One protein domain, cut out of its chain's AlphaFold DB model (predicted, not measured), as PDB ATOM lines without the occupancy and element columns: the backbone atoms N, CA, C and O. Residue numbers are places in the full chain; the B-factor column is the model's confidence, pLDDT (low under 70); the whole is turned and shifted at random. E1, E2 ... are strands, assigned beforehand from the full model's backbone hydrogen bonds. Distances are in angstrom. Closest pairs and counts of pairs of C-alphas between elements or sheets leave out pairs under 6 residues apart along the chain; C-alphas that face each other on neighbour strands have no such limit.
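Overview. This is residues 190 to 242 and 382 to 435 of the 725 residues of the protein "DUF4815 domain-containing protein" of Comamonas piscis (UniProt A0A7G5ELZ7). A small two-layer sandwich, with a strongly twisted sheet of four strands, E8 - E7 - E9 - E10, as one layer and a sheet of three, E2 - E3 - E6, as the other, has a third sheet, E1 - E4 - E5, folded across one end as a cap. The cap grows out of the three-strand layer, since E1 bends over into E2 and E3 into E4, while the long link of residues 398 to 415 runs along the side of the four-strand layer away from E2, E3 and E6. The printed part has 107 residues, with ten named strands in the order E1 to E10 and no named helix; each sheet is antiparallel throughout, and the class is all strand, though under half of the residues, 50 of 107, are in named elements. The whole is compact, with a radius of gyration of the C-alphas of 13.8 A, and spans 40 by 29 by 17 A.

Arrangement. The largest sheet runs E8, residues 394 to 397, E7, residues 382 to 388, E9, residues 416 to 423, and E10, residues 431 to 433. E7 and E9 are antiparallel inner strands at 155 degrees, with N 384 and O 421 at 2.9 A and N 421 and O 384 at 2.7 A, within hydrogen-bond range. The edge strand E8 forms a hairpin with E7, with N 397 and O 385 at 2.8 A. The other edge strand, E10, forms a hairpin with E9, with N 433 and O 420 at 2.8 A. From edge to edge the strands' lines turn by 70 degrees. This sheet makes a sandwich, two sheets face to face, with E2, residues 199 to 201, E3, residues 210 to 214, and E6, residues 232 to 236. The parts that face each other are 9.7 A centre to centre, their best planes are 16 degrees apart, and the strands of the one stand at 24 degrees to those of the other. The closest C-alphas of E6 and E8 are those of Val 234 and Phe 394, 7.1 A apart; those of E2 and E9 are Val 199 and Ala 419, 6.6 A apart. E2 and E3 are a hairpin, with N 200 and O 213 at 2.8 A, and E3 and E6 are antiparallel, with N 234 and O 212 at 2.7 A. E3 is apart from E7, E8, E9 and E10. The third sheet holds E1, residues 192 to 196, E4, residues 217 to 221, and E5, residues 224 to 228. E1 runs on into E2 at 65 degrees, and E3 into E4 at 95 degrees. E1 and E4 are antiparallel, with N 194 and O 218 at 2.8 A, and E4 and E5 are a hairpin, with N 226 and O 219 at 2.8 A. The closest C-alphas of E4 and E9 are those of Val 221 and Leu 416, 5.8 A apart.

Along the chain. E9 is the longest strand by residues, 20.2 A from first to last C-alpha, and E7 measures 20.0 A. E3 measures 13.2 A, E5 13.0 A, and E4 and E6 12.9 A each. E1 begins at C-alpha 192, (129.577, 100.885, 40.404), E7 at C-alpha 382, (121.629, 122.755, 33.352), and E10 ends at C-alpha 433, (121.406, 110.089, 30.080).

Size, cuts and confidence. The C-alphas farthest apart are those of Pro 229 and Thr 403, 40.6 A. Residues 243 to 381 are cut out between E6 and E7, and C-alphas 242 and 382 are 11.2 A apart across the cut. Of the links printed whole, E8 to E9 is long, with 18 residues. Mean pLDDT of the printed part is 89.6, and residue 230 alone is under 70.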
ATOM      1  N   GLY A 190     135.357 102.148  44.212       83.06
ATOM      2  CA  GLY A 190     134.340 101.282  44.828       83.06
ATOM      3  C   GLY A 190     132.888 101.677  44.533       83.06
ATOM      4  O   GLY A 190     131.985 101.283  45.269       83.06
ATOM      5  N   ASN A 191     132.657 102.496  43.499       90.62
ATOM      6  CA  ASN A 191     131.336 102.979  43.098       90.62
ATOM      7  C   ASN A 191     130.967 102.403  41.730       90.62
ATOM      8  O   ASN A 191     131.482 102.871  40.718       90.62
ATOM      9  N   TYR A 192     130.076 101.419  41.673       92.31
ATOM     10  CA  TYR A 192     129.577 100.885  40.404       92.31
ATOM     11  C   TYR A 192     128.276 100.100  40.585       92.31
ATOM     12  O   TYR A 192     128.007  99.520  41.632       92.31
ATOM     13  N   VAL A 193     127.464 100.050  39.534       93.50
ATOM     14  CA  VAL A 193     126.291  99.179  39.440       93.50
ATOM     15  C   VAL A 193     126.755  97.777  39.054       93.50
ATOM     16  O   VAL A 193     127.464  97.609  38.063       93.50
ATOM     17  N   VAL A 194     126.351  96.772  39.826       90.75
ATOM     18  CA  VAL A 194     126.612  95.358  39.526       90.75
ATOM     19  C   VAL A 194     125.569  94.855  38.536       90.75
ATOM     20  O   VAL A 194     125.919  94.351  37.473       90.75
ATOM     21  N   ASP A 195     124.293  95.054  38.863       88.50
ATOM     22  CA  ASP A 195     123.164  94.651  38.032       88.50
ATOM     23  C   ASP A 195     121.958  95.579  38.246       88.50
ATOM     24  O   ASP A 195     121.791  96.175  39.312       88.50
ATOM     25  N   GLY A 196     121.115  95.714  37.221       90.50
ATOM     26  CA  GLY A 196     119.897  96.521  37.280       90.50
ATOM     27  C   GLY A 196     120.158  98.023  37.444       90.50
ATOM     28  O   GLY A 196     120.927  98.613  36.666       90.50
ATOM     29  N   LEU A 197     119.450  98.642  38.404       90.75
ATOM     30  CA  LEU A 197     119.521 100.069  38.785       90.75
ATOM     31  C   LEU A 197     119.441 101.046  37.598       90.75
ATOM     32  O   LEU A 197     119.994 102.148  37.629       90.75
ATOM     33  N   ALA A 198     118.760 100.649  36.523       92.19
ATOM     34  CA  ALA A 198     118.496 101.547  35.414       92.19
ATOM     35  C   ALA A 198     117.446 102.581  35.832       92.19
ATOM     36  O   ALA A 198     116.490 102.278  36.550       92.19
ATOM     37  N   VAL A 199     117.643 103.815  35.380       94.06
ATOM     38  CA  VAL A 199     116.745 104.928  35.676       94.06
ATOM     39  C   VAL A 199     115.819 105.122  34.486       94.06
ATOM     40  O   VAL A 199     116.266 105.230  33.347       94.06
ATOM     41  N   LEU A 200     114.524 105.189  34.753       92.88
ATOM     42  CA  LEU A 200     113.488 105.439  33.766       92.88
ATOM     43  C   LEU A 200     112.829 106.782  34.069       92.88
ATOM     44  O   LEU A 200     112.462 107.060  35.211       92.88
ATOM     45  N   MET A 201     112.674 107.615  33.044       92.50
ATOM     46  CA  MET A 201     111.913 108.860  33.136       92.50
ATOM     47  C   MET A 201     110.425 108.545  32.952       92.50
ATOM     48  O   MET A 201     110.062 107.883  31.981       92.50
ATOM     49  N   LYS A 202     109.579 109.006  33.876       90.75
ATOM     50  CA  LYS A 202     108.116 108.945  33.752       90.75
ATOM     51  C   LYS A 202     107.552 110.319  33.379       90.75
ATOM     52  O   LYS A 202     108.296 111.295  33.268       90.75
ATOM     53  N   GLU A 203     106.244 110.366  33.147       89.94
ATOM     54  CA  GLU A 203     105.515 111.631  33.080       89.94
ATOM     55  C   GLU A 203     105.639 112.388  34.406       89.94
ATOM     56  O   GLU A 203     105.763 111.778  35.473       89.94
ATOM     57  N   ASP A 204     105.646 113.715  34.307       90.62
ATOM     58  CA  ASP A 204     105.679 114.589  35.476       90.62
ATOM     59  C   ASP A 204     104.372 114.436  36.264       90.62
ATOM     60  O   ASP A 204     103.323 114.102  35.704       90.62
ATOM     61  N   ASP A 205     104.438 114.635  37.577       90.25
ATOM     62  CA  ASP A 205     103.254 114.519  38.423       90.25
ATOM     63  C   ASP A 205     102.278 115.702  38.201       90.25
ATOM     64  O   ASP A 205     102.627 116.694  37.550       90.25
ATOM     65  N   PRO A 206     101.041 115.643  38.733       87.94
ATOM     66  CA  PRO A 206     100.073 116.734  38.589       87.94
ATOM     67  C   PRO A 206     100.526 118.079  39.185       87.94
ATOM     68  O   PRO A 206      99.950 119.114  38.854       87.94
ATOM     69  N   GLU A 207     101.531 118.074  40.064       86.94
ATOM     70  CA  GLU A 207     102.128 119.268  40.673       86.94
ATOM     71  C   GLU A 207     103.279 119.839  39.817       86.94
ATOM     72  O   GLU A 207     103.804 120.911  40.121       86.94
ATOM     73  N   GLY A 208     103.646 119.161  38.722       84.56
ATOM     74  CA  GLY A 208     104.730 119.536  37.817       84.56
ATOM     75  C   GLY A 208     106.119 119.083  38.278       84.56
ATOM     76  O   GLY A 208     107.123 119.552  37.737       84.56
ATOM     77  N   ASN A 209     106.213 118.194  39.273       91.00
ATOM     78  CA  ASN A 209     107.481 117.622  39.707       91.00
ATOM     79  C   ASN A 209     107.928 116.508  38.758       91.00
ATOM     80  O   ASN A 209     107.132 115.731  38.227       91.00
ATOM     81  N   GLN A 210     109.241 116.388  38.592       93.00
ATOM     82  CA  GLN A 210     109.837 115.402  37.700       93.00
ATOM     83  C   GLN A 210     109.903 114.042  38.388       93.00
ATOM     84  O   GLN A 210     110.387 113.938  39.518       93.00
ATOM     85  N   VAL A 211     109.459 112.992  37.697       92.88
ATOM     86  CA  VAL A 211     109.361 111.644  38.266       92.88
ATOM     87  C   VAL A 211     110.330 110.688  37.574       92.88
ATOM     88  O   VAL A 211     110.265 110.456  36.365       92.88
ATOM     89  N   TYR A 212     111.207 110.071  38.365       93.38
ATOM     90  CA  TYR A 212     112.155 109.055  37.913       93.38
ATOM     91  C   TYR A 212     111.903 107.745  38.649       93.38
ATOM     92  O   TYR A 212     111.679 107.737  39.852       93.38
ATOM     93  N   THR A 213     111.936 106.616  37.951       91.44
ATOM     94  CA  THR A 213     111.870 105.288  38.575       91.44
ATOM     95  C   THR A 213     113.220 104.612  38.433       91.44
ATOM     96  O   THR A 213     113.703 104.437  37.319       91.44
ATOM     97  N   VAL A 214     113.834 104.254  39.554       91.38
ATOM     98  CA  VAL A 214     115.052 103.445  39.592       91.38
ATOM     99  C   VAL A 214     114.628 101.994  39.761       91.38
ATOM    100  O   VAL A 214     113.916 101.677  40.715       91.38
ATOM    101  N   GLN A 215     115.024 101.134  38.828       89.00
ATOM    102  CA  GLN A 215     114.709  99.708  38.885       89.00
ATOM    103  C   GLN A 215     115.439  99.006  40.036       89.00
ATOM    104  O   GLN A 215     116.486  99.474  40.492       89.00
ATOM    105  N   ALA A 216     114.910  97.867  40.475       82.62
ATOM    106  CA  ALA A 216     115.596  96.950  41.376       82.62
ATOM    107  C   ALA A 216     117.001  96.586  40.850       82.62
ATOM    108  O   ALA A 216     117.266  96.599  39.644       82.62
ATOM    109  N   GLY A 217     117.919  96.276  41.761       86.69
ATOM    110  CA  GLY A 217     119.278  95.885  41.402       86.69
ATOM    111  C   GLY A 217     120.270  95.926  42.557       86.69
ATOM    112  O   GLY A 217     119.913  96.149  43.717       86.69
ATOM    113  N   GLU A 218     121.537  95.713  42.219       88.31
ATOM    114  CA  GLU A 218     122.663  95.701  43.152       88.31
ATOM    115  C   GLU A 218     123.743  96.682  42.691       88.31
ATOM    116  O   GLU A 218     124.054  96.798  41.502       88.31
ATOM    117  N   ALA A 219     124.351  97.371  43.650       91.75
ATOM    118  CA  ALA A 219     125.500  98.232  43.422       91.75
ATOM    119  C   ALA A 219     126.525  98.124  44.549       91.75
ATOM    120  O   ALA A 219     126.225  97.695  45.664       91.75
ATOM    121  N   ARG A 220     127.736  98.586  44.247       90.62
ATOM    122  CA  ARG A 220     128.753  98.954  45.226       90.62
ATOM    123  C   ARG A 220     128.823 100.467  45.342       90.62
ATOM    124  O   ARG A 220     128.886 101.159  44.326       90.62
ATOM    125  N   VAL A 221     128.785 100.966  46.574       90.44
ATOM    126  CA  VAL A 221     128.984 102.383  46.894       90.44
ATOM    127  C   VAL A 221     130.075 102.479  47.952       90.44
ATOM    128  O   VAL A 221     129.936 101.964  49.059       90.44
ATOM    129  N   GLY A 222     131.212 103.063  47.585       86.62
ATOM    130  CA  GLY A 222     132.420 103.096  48.400       86.62
ATOM    131  C   GLY A 222     132.882 101.705  48.841       86.62
ATOM    132  O   GLY A 222     133.353 101.570  49.964       86.62
ATOM    133  N   GLY A 223     132.690 100.671  48.017       84.62
ATOM    134  CA  GLY A 223     133.014  99.271  48.321       84.62
ATOM    135  C   GLY A 223     131.971  98.516  49.157       84.62
ATOM    136  O   GLY A 223     132.100  97.307  49.360       84.62
ATOM    137  N   ILE A 224     130.914  99.189  49.620       84.62
ATOM    138  CA  ILE A 224     129.823  98.577  50.391       84.62
ATOM    139  C   ILE A 224     128.748  98.059  49.433       84.62
ATOM    140  O   ILE A 224     128.348  98.756  48.502       84.62
ATOM    141  N   ALA A 225     128.277  96.830  49.661       86.06
ATOM    142  CA  ALA A 225     127.187  96.237  48.893       86.06
ATOM    143  C   ALA A 225     125.841  96.862  49.270       86.06
ATOM    144  O   ALA A 225     125.420  96.790  50.422       86.06
ATOM    145  N   VAL A 226     125.148  97.414  48.278       86.88
ATOM    146  CA  VAL A 226     123.802  97.967  48.414       86.88
ATOM    147  C   VAL A 226     122.868  97.177  47.508       86.88
ATOM    148  O   VAL A 226     122.977  97.227  46.283       86.88
ATOM    149  N   PHE A 227     121.930  96.456  48.120       84.75
ATOM    150  CA  PHE A 227     120.923  95.669  47.413       84.75
ATOM    151  C   PHE A 227     119.547  96.337  47.498       84.75
ATOM    152  O   PHE A 227     119.061  96.672  48.583       84.75
ATOM    153  N   ARG A 228     118.900  96.521  46.344       79.81
ATOM    154  CA  ARG A 228     117.551  97.080  46.215       79.81
ATOM    155  C   ARG A 228     116.634  96.048  45.546       79.81
ATOM    156  O   ARG A 228     116.677  95.911  44.330       79.81
ATOM    157  N   PRO A 229     115.779  95.342  46.313       74.38
ATOM    158  CA  PRO A 229     114.950  94.257  45.777       74.38
ATOM    159  C   PRO A 229     113.731  94.728  44.974       74.38
ATOM    160  O   PRO A 229     113.092  93.912  44.319       74.38
ATOM    161  N   ILE A 230     113.370  96.011  45.061       68.69
ATOM    162  CA  ILE A 230     112.186  96.576  44.409       68.69
ATOM    163  C   ILE A 230     112.514  97.914  43.758       68.69
ATOM    164  O   ILE A 230     113.387  98.650  44.231       68.69
ATOM    165  N   ASP A 231     111.759  98.231  42.713       78.25
ATOM    166  CA  ASP A 231     111.792  99.526  42.050       78.25
ATOM    167  C   ASP A 231     111.395 100.639  43.025       78.25
ATOM    168  O   ASP A 231     110.512 100.477  43.874       78.25
ATOM    169  N   ARG A 232     112.025 101.804  42.883       81.75
ATOM    170  CA  ARG A 232     111.716 102.975  43.700       81.75
ATOM    171  C   ARG A 232     111.552 104.207  42.837       81.75
ATOM    172  O   ARG A 232     112.375 104.514  41.978       81.75
ATOM    173  N   THR A 233     110.496 104.950  43.122       87.56
ATOM    174  CA  THR A 233     110.243 106.240  42.495       87.56
ATOM    175  C   THR A 233     110.934 107.355  43.278       87.56
ATOM    176  O   THR A 233     110.873 107.408  44.507       87.56
ATOM    177  N   VAL A 234     111.604 108.238  42.546       89.12
ATOM    178  CA  VAL A 234     112.251 109.460  43.010       89.12
ATOM    179  C   VAL A 234     111.486 110.629  42.403       89.12
ATOM    180  O   VAL A 234     111.403 110.751  41.181       89.12
ATOM    181  N   ILE A 235     110.922 111.470  43.265       92.25
ATOM    182  CA  ILE A 235     110.217 112.692  42.872       92.25
ATOM    183  C   ILE A 235     111.171 113.861  43.099       92.25
ATOM    184  O   ILE A 235     111.724 114.015  44.190       92.25
ATOM    185  N   TYR A 236     111.382 114.664  42.062       93.38
ATOM    186  CA  TYR A 236     112.298 115.793  42.088       93.38
ATOM    187  C   TYR A 236     111.567 117.100  41.735       93.38
ATOM    188  O   TYR A 236     111.218 117.311  40.568       93.38
ATOM    189  N   PRO A 237     111.360 118.007  42.711       92.25
ATOM    190  CA  PRO A 237     110.752 119.317  42.479       92.25
ATOM    191  C   PRO A 237     111.761 120.269  41.813       92.25
ATOM    192  O   PRO A 237     112.402 121.110  42.452       92.25
ATOM    193  N   ALA A 238     111.973 120.098  40.507       90.69
ATOM    194  CA  ALA A 238     112.978 120.835  39.754       90.69
ATOM    195  C   ALA A 238     112.562 122.298  39.515       90.69
ATOM    196  O   ALA A 238     111.667 122.584  38.729       90.69
ATOM    197  N   VAL A 239     113.280 123.249  40.123       90.44
ATOM    198  CA  VAL A 239     113.043 124.691  39.908       90.44
ATOM    199  C   VAL A 239     114.036 125.278  38.905       90.44
ATOM    200  O   VAL A 239     115.253 125.165  39.103       90.44
ATOM    201  N   ALA A 240     113.528 125.938  37.861       90.62
ATOM    202  CA  ALA A 240     114.331 126.626  36.853       90.62
ATOM    203  C   ALA A 240     115.026 127.877  37.403       90.62
ATOM    204  O   ALA A 240     114.442 128.675  38.132       90.62
ATOM    205  N   ASN A 241     116.285 128.073  37.009       92.69
ATOM    206  CA  ASN A 241     116.986 129.336  37.216       92.69
ATOM    207  C   ASN A 241     116.786 130.205  35.974       92.69
ATOM    208  O   ASN A 241     117.119 129.766  34.874       92.69
ATOM    209  N   THR A 242     116.252 131.413  36.140       93.44
ATOM    210  CA  THR A 242     115.966 132.314  35.020       93.44
ATOM    211  C   THR A 242     117.007 133.420  34.886       93.44
ATOM    212  O   THR A 242     117.661 133.800  35.858       93.44
ATOM    213  N   ARG A 382     120.698 123.364  32.385       94.38
ATOM    214  CA  ARG A 382     121.629 122.755  33.352       94.38
ATOM    215  C   ARG A 382     121.647 121.230  33.270       94.38
ATOM    216  O   ARG A 382     120.709 120.626  32.759       94.38
ATOM    217  N   PHE A 383     122.694 120.617  33.810       95.19
ATOM    218  CA  PHE A 383     122.747 119.176  34.052       95.19
ATOM    219  C   PHE A 383     122.583 118.900  35.544       95.19
ATOM    220  O   PHE A 383     123.355 119.423  36.338       95.19
ATOM    221  N   ASP A 384     121.627 118.058  35.913       95.88
ATOM    222  CA  ASP A 384     121.480 117.536  37.273       95.88
ATOM    223  C   ASP A 384     121.913 116.060  37.290       95.88
ATOM    224  O   ASP A 384     121.836 115.383  36.265       95.88
ATOM    225  N   ARG A 385     122.390 115.535  38.421       95.25
ATOM    226  CA  ARG A 385     122.824 114.130  38.539       95.25
ATOM    227  C   ARG A 385     122.030 113.393  39.602       95.25
ATOM    228  O   ARG A 385     122.017 113.817  40.750       95.25
ATOM    229  N   LEU A 386     121.401 112.286  39.224       95.19
ATOM    230  CA  LEU A 386     120.759 111.363  40.151       95.19
ATOM    231  C   LEU A 386     121.814 110.399  40.697       95.19
ATOM    232  O   LEU A 386     122.465 109.682  39.932       95.19
ATOM    233  N   VAL A 387     121.968 110.395  42.016       94.88
ATOM    234  CA  VAL A 387     122.980 109.613  42.726       94.88
ATOM    235  C   VAL A 387     122.367 108.769  43.837       94.88
ATOM    236  O   VAL A 387     121.255 109.037  44.299       94.88
ATOM    237  N   MET A 388     123.109 107.754  44.268       91.94
ATOM    238  CA  MET A 388     122.764 106.865  45.373       91.94
ATOM    239  C   MET A 388     123.907 106.807  46.394       91.94
ATOM    240  O   MET A 388     125.063 106.696  45.994       91.94
ATOM    241  N   ASP A 389     123.598 106.880  47.687       89.69
ATOM    242  CA  ASP A 389     124.585 106.731  48.769       89.69
ATOM    243  C   ASP A 389     124.765 105.270  49.235       89.69
ATOM    244  O   ASP A 389     124.142 104.345  48.706       89.69
ATOM    245  N   ASP A 390     125.635 105.054  50.226       83.25
ATOM    246  CA  ASP A 390     125.946 103.732  50.791       83.25
ATOM    247  C   ASP A 390     124.802 103.098  51.606       83.25
ATOM    248  O   ASP A 390     124.820 101.895  51.860       83.25
ATOM    249  N   GLN A 391     123.761 103.870  51.937       81.62
ATOM    250  CA  GLN A 391     122.502 103.390  52.517       81.62
ATOM    251  C   GLN A 391     121.433 103.132  51.435       81.62
ATOM    252  O   GLN A 391     120.278 102.766  51.710       81.62
ATOM    253  N   GLY A 392     121.798 103.342  50.170       80.94
ATOM    254  CA  GLY A 392     120.940 103.219  49.005       80.94
ATOM    255  C   GLY A 392     119.919 104.349  48.852       80.94
ATOM    256  O   GLY A 392     118.922 104.157  48.148       80.94
ATOM    257  N   VAL A 393     120.045 105.460  49.574       86.50
ATOM    258  CA  VAL A 393     119.142 106.611  49.467       86.50
ATOM    259  C   VAL A 393     119.462 107.376  48.188       86.50
ATOM    260  O   VAL A 393     120.620 107.626  47.860       86.50
ATOM    261  N   PHE A 394     118.416 107.746  47.448       90.12
ATOM    262  CA  PHE A 394     118.547 108.500  46.206       90.12
ATOM    263  C   PHE A 394     118.504 110.000  46.474       90.12
ATOM    264  O   PHE A 394     117.647 110.481  47.215       90.12
ATOM    265  N   SER A 395     119.390 110.743  45.822       91.50
ATOM    266  CA  SER A 395     119.387 112.204  45.850       91.50
ATOM    267  C   SER A 395     119.760 112.772  44.484       91.50
ATOM    268  O   SER A 395     120.353 112.089  43.651       91.50
ATOM    269  N   VAL A 396     119.370 114.021  44.227       93.75
ATOM    270  CA  VAL A 396     119.705 114.724  42.985       93.75
ATOM    271  C   VAL A 396     120.669 115.856  43.302       93.75
ATOM    272  O   VAL A 396     120.351 116.766  44.068       93.75
ATOM    273  N   ILE A 397     121.844 115.816  42.686       93.75
ATOM    274  CA  ILE A 397     122.828 116.890  42.734       93.75
ATOM    275  C   ILE A 397     122.467 117.896  41.649       93.75
ATOM    276  O   ILE A 397     122.505 117.592  40.454       93.75
ATOM    277  N   LYS A 398     122.121 119.108  42.075       92.75
ATOM    278  CA  LYS A 398     121.802 120.210  41.175       92.75
ATOM    279  C   LYS A 398     123.076 120.776  40.548       92.75
ATOM    280  O   LYS A 398     124.006 121.142  41.264       92.75
ATOM    281  N   GLY A 399     123.102 120.893  39.222       91.56
ATOM    282  CA  GLY A 399     124.216 121.526  38.518       91.56
ATOM    283  C   GLY A 399     124.136 123.048  38.476       91.56
ATOM    284  O   GLY A 399     123.135 123.673  38.844       91.56
ATOM    285  N   VAL A 400     125.205 123.653  37.962       90.62
ATOM    286  CA  VAL A 400     125.282 125.101  37.746       90.62
ATOM    287  C   VAL A 400     124.591 125.450  36.420       90.62
ATOM    288  O   VAL A 400     124.939 124.872  35.385       90.62
ATOM    289  N   PRO A 401     123.605 126.367  36.414       91.62
ATOM    290  CA  PRO A 401     122.945 126.792  35.187       91.62
ATOM    291  C   PRO A 401     123.890 127.607  34.301       91.62
ATOM    292  O   PRO A 401     124.675 128.415  34.793       91.62
ATOM    293  N   ALA A 402     123.779 127.423  32.986       88.81
ATOM    294  CA  ALA A 402     124.560 128.164  32.004       88.81
ATOM    295  C   ALA A 402     123.695 128.603  30.820       88.81
ATOM    296  O   ALA A 402     122.707 127.962  30.460       88.81
ATOM    297  N   THR A 403     124.097 129.695  30.171       83.88
ATOM    298  CA  THR A 403     123.359 130.273  29.038       83.88
ATOM    299  C   THR A 403     123.564 129.523  27.722       83.88
ATOM    300  O   THR A 403     122.741 129.660  26.822       83.88
ATOM    301  N   TRP A 404     124.665 128.777  27.576       80.06
ATOM    302  CA  TRP A 404     125.050 128.123  26.316       80.06
ATOM    303  C   TRP A 404     125.464 126.665  26.507       80.06
ATOM    304  O   TRP A 404     124.831 125.772  25.950       80.06
ATOM    305  N   LEU A 405     126.511 126.426  27.301       87.19
ATOM    306  CA  LEU A 405     127.094 125.102  27.511       87.19
ATOM    307  C   LEU A 405     127.128 124.793  29.013       87.19
ATOM    308  O   LEU A 405     128.078 125.190  29.690       87.19
ATOM    309  N   PRO A 406     126.087 124.142  29.563       90.00
ATOM    310  CA  PRO A 406     126.126 123.680  30.941       90.00
ATOM    311  C   PRO A 406     127.140 122.544  31.091       90.00
ATOM    312  O   PRO A 406     127.302 121.711  30.200       90.00
ATOM    313  N   VAL A 407     127.804 122.497  32.242       91.25
ATOM    314  CA  VAL A 407     128.768 121.448  32.589       91.25
ATOM    315  C   VAL A 407     128.116 120.494  33.586       91.25
ATOM    316  O   VAL A 407     127.346 120.921  34.448       91.25
ATOM    317  N   LYS A 408     128.391 119.192  33.452       92.94
ATOM    318  CA  LYS A 408     127.912 118.188  34.408       92.94
ATOM    319  C   LYS A 408     128.608 118.402  35.765       92.94
ATOM    320  O   LYS A 408     129.832 118.507  35.765       92.94
ATOM    321  N   PRO A 409     127.879 118.460  36.893       93.50
ATOM    322  CA  PRO A 409     128.496 118.603  38.209       93.50
ATOM    323  C   PRO A 409     129.294 117.350  38.585       93.50
ATOM    324  O   PRO A 409     128.931 116.242  38.185       93.50
ATOM    325  N   ASP A 410     130.348 117.505  39.381       92.00
ATOM    326  CA  ASP A 410     131.082 116.365  39.935       92.00
ATOM    327  C   ASP A 410     130.236 115.604  40.964       92.00
ATOM    328  O   ASP A 410     129.353 116.169  41.614       92.00
ATOM    329  N   VAL A 411     130.491 114.300  41.091       90.94
ATOM    330  CA  VAL A 411     129.810 113.436  42.067       90.94
ATOM    331  C   VAL A 411     130.721 113.288  43.290       90.94
ATOM    332  O   VAL A 411     131.872 112.881  43.121       90.94
ATOM    333  N   PRO A 412     130.252 113.635  44.504       88.88
ATOM    334  CA  PRO A 412     131.009 113.454  45.737       88.88
ATOM    335  C   PRO A 412     131.457 112.007  45.964       88.88
ATOM    336  O   PRO A 412     130.785 111.055  45.568       88.88
ATOM    337  N   ALA A 413     132.578 111.839  46.668       82.38
ATOM    338  CA  ALA A 413     133.028 110.521  47.105       82.38
ATOM    339  C   ALA A 413     131.985 109.866  48.032       82.38
ATOM    340  O   ALA A 413     131.373 110.541  48.858       82.38
ATOM    341  N   GLY A 414     131.793 108.550  47.895       83.06
ATOM    342  CA  GLY A 414     130.763 107.800  48.628       83.06
ATOM    343  C   GLY A 414     129.356 107.896  48.029       83.06
ATOM    344  O   GLY A 414     128.405 107.427  48.645       83.06
ATOM    345  N   GLN A 415     129.213 108.486  46.838       90.44
ATOM    346  CA  GLN A 415     127.970 108.475  46.074       90.44
ATOM    347  C   GLN A 415     128.192 107.851  44.696       90.44
ATOM    348  O   GLN A 415     129.160 108.153  43.997       90.44
ATOM    349  N   LEU A 416     127.269 106.983  44.294       92.88
ATOM    350  CA  LEU A 416     127.239 106.360  42.980       92.88
ATOM    351  C   LEU A 416     126.365 107.173  42.028       92.88
ATOM    352  O   LEU A 416     125.193 107.418  42.306       92.88
ATOM    353  N   LEU A 417     126.920 107.536  40.872       95.06
ATOM    354  CA  LEU A 417     126.165 108.106  39.760       95.06
ATOM    355  C   LEU A 417     125.266 107.048  39.117       95.06
ATOM    356  O   LEU A 417     125.754 106.003  38.692       95.06
ATOM    357  N   LEU A 418     123.970 107.342  38.999       94.31
ATOM    358  CA  LEU A 418     123.013 106.486  38.292       94.31
ATOM    359  C   LEU A 418     122.680 107.027  36.902       94.31
ATOM    360  O   LEU A 418     122.724 106.283  35.916       94.31
ATOM    361  N   ALA A 419     122.342 108.316  36.834       95.75
ATOM    362  CA  ALA A 419     121.982 108.995  35.598       95.75
ATOM    363  C   ALA A 419     122.203 110.510  35.683       95.75
ATOM    364  O   ALA A 419     122.100 111.119  36.750       95.75
ATOM    365  N   THR A 420     122.409 111.132  34.528       96.25
ATOM    366  CA  THR A 420     122.435 112.582  34.354       96.25
ATOM    367  C   THR A 420     121.143 113.045  33.686       96.25
ATOM    368  O   THR A 420     120.762 112.568  32.619       96.25
ATOM    369  N   ILE A 421     120.488 114.025  34.293       95.25
ATOM    370  CA  ILE A 421     119.282 114.672  33.792       95.25
ATOM    371  C   ILE A 421     119.692 115.964  33.086       95.25
ATOM    372  O   ILE A 421     120.235 116.883  33.706       95.25
ATOM    373  N   TYR A 422     119.417 116.061  31.790       94.69
ATOM    374  CA  TYR A 422     119.569 117.306  31.047       94.69
ATOM    375  C   TYR A 422     118.295 118.145  31.150       94.69
ATOM    376  O   TYR A 422     117.263 117.814  30.565       94.69
ATOM    377  N   GLN A 423     118.385 119.248  31.891       93.75
ATOM    378  CA  GLN A 423     117.289 120.186  32.097       93.75
ATOM    379  C   GLN A 423     117.276 121.222  30.971       93.75
ATOM    380  O   GLN A 423     117.955 122.252  31.038       93.75
ATOM    381  N   SER A 424     116.491 120.943  29.932       90.88
ATOM    382  CA  SER A 424     116.154 121.911  28.884       90.88
ATOM    383  C   SER A 424     114.948 122.787  29.244       90.88
ATOM    384  O   SER A 424     114.763 123.821  28.610       90.88
ATOM    385  N   TRP A 425     114.158 122.380  30.249       91.00
ATOM    386  CA  TRP A 425     112.883 122.986  30.675       91.00
ATOM    387  C   TRP A 425     111.758 122.946  29.636       91.00
ATOM    388  O   TRP A 425     110.754 123.637  29.785       91.00
ATOM    389  N   MET A 426     111.909 122.116  28.605       87.75
ATOM    390  CA  MET A 426     110.828 121.737  27.700       87.75
ATOM    391  C   MET A 426     110.713 120.214  27.716       87.75
ATOM    392  O   MET A 426     111.726 119.511  27.733       87.75
ATOM    393  N   GLN A 427     109.485 119.705  27.759       81.81
ATOM    394  CA  GLN A 427     109.217 118.281  27.979       81.81
ATOM    395  C   GLN A 427     109.757 117.390  26.846       81.81
ATOM    396  O   GLN A 427     110.212 116.280  27.097       81.81
ATOM    397  N   ASP A 428     109.762 117.905  25.619       83.81
ATOM    398  CA  ASP A 428     110.205 117.243  24.387       83.81
ATOM    399  C   ASP A 428     111.732 117.097  24.261       83.81
ATOM    400  O   ASP A 428     112.236 116.160  23.647       83.81
ATOM    401  N   THR A 429     112.481 118.032  24.840       87.56
ATOM    402  CA  THR A 429     113.946 118.106  24.734       87.56
ATOM    403  C   THR A 429     114.658 117.725  26.027       87.56
ATOM    404  O   THR A 429     115.890 117.654  26.047       87.56
ATOM    405  N   ARG A 430     113.910 117.484  27.111       91.00
ATOM    406  CA  ARG A 430     114.457 116.947  28.358       91.00
ATOM    407  C   ARG A 430     114.955 115.533  28.098       91.00
ATOM    408  O   ARG A 430     114.233 114.696  27.567       91.00
ATOM    409  N   GLN A 431     116.193 115.260  28.495       92.19
ATOM    410  CA  GLN A 431     116.826 113.967  28.250       92.19
ATOM    411  C   GLN A 431     117.363 113.371  29.543       92.19
ATOM    412  O   GLN A 431     117.953 114.067  30.372       92.19
ATOM    413  N   LEU A 432     117.182 112.062  29.680       94.44
ATOM    414  CA  LEU A 432     117.819 111.256  30.708       94.44
ATOM    415  C   LEU A 432     118.978 110.494  30.064       94.44
ATOM    416  O   LEU A 432     118.774 109.693  29.154       94.44
ATOM    417  N   LEU A 433     120.192 110.759  30.529       93.88
ATOM    418  CA  LEU A 433     121.406 110.089  30.080       93.88
ATOM    419  C   LEU A 433     121.820 109.072  31.140       93.88
ATOM    420  O   LEU A 433     122.125 109.442  32.272       93.88
ATOM    421  N   LEU A 434     121.846 107.797  30.770       92.00
ATOM    422  CA  LEU A 434     122.333 106.728  31.639       92.00
ATOM    423  C   LEU A 434     123.864 106.708  31.596       92.00
ATOM    424  O   LEU A 434     124.452 106.170  30.663       92.00
ATOM    425  N   ASP A 435     124.504 107.321  32.588       88.69
ATOM    426  CA  ASP A 435     125.965 107.392  32.715       88.69
ATOM    427  C   ASP A 435     126.498 106.764  34.011       88.69
ATOM    428  O   ASP A 435     127.555 107.146  34.513       88.69
TER     429      ASP A 435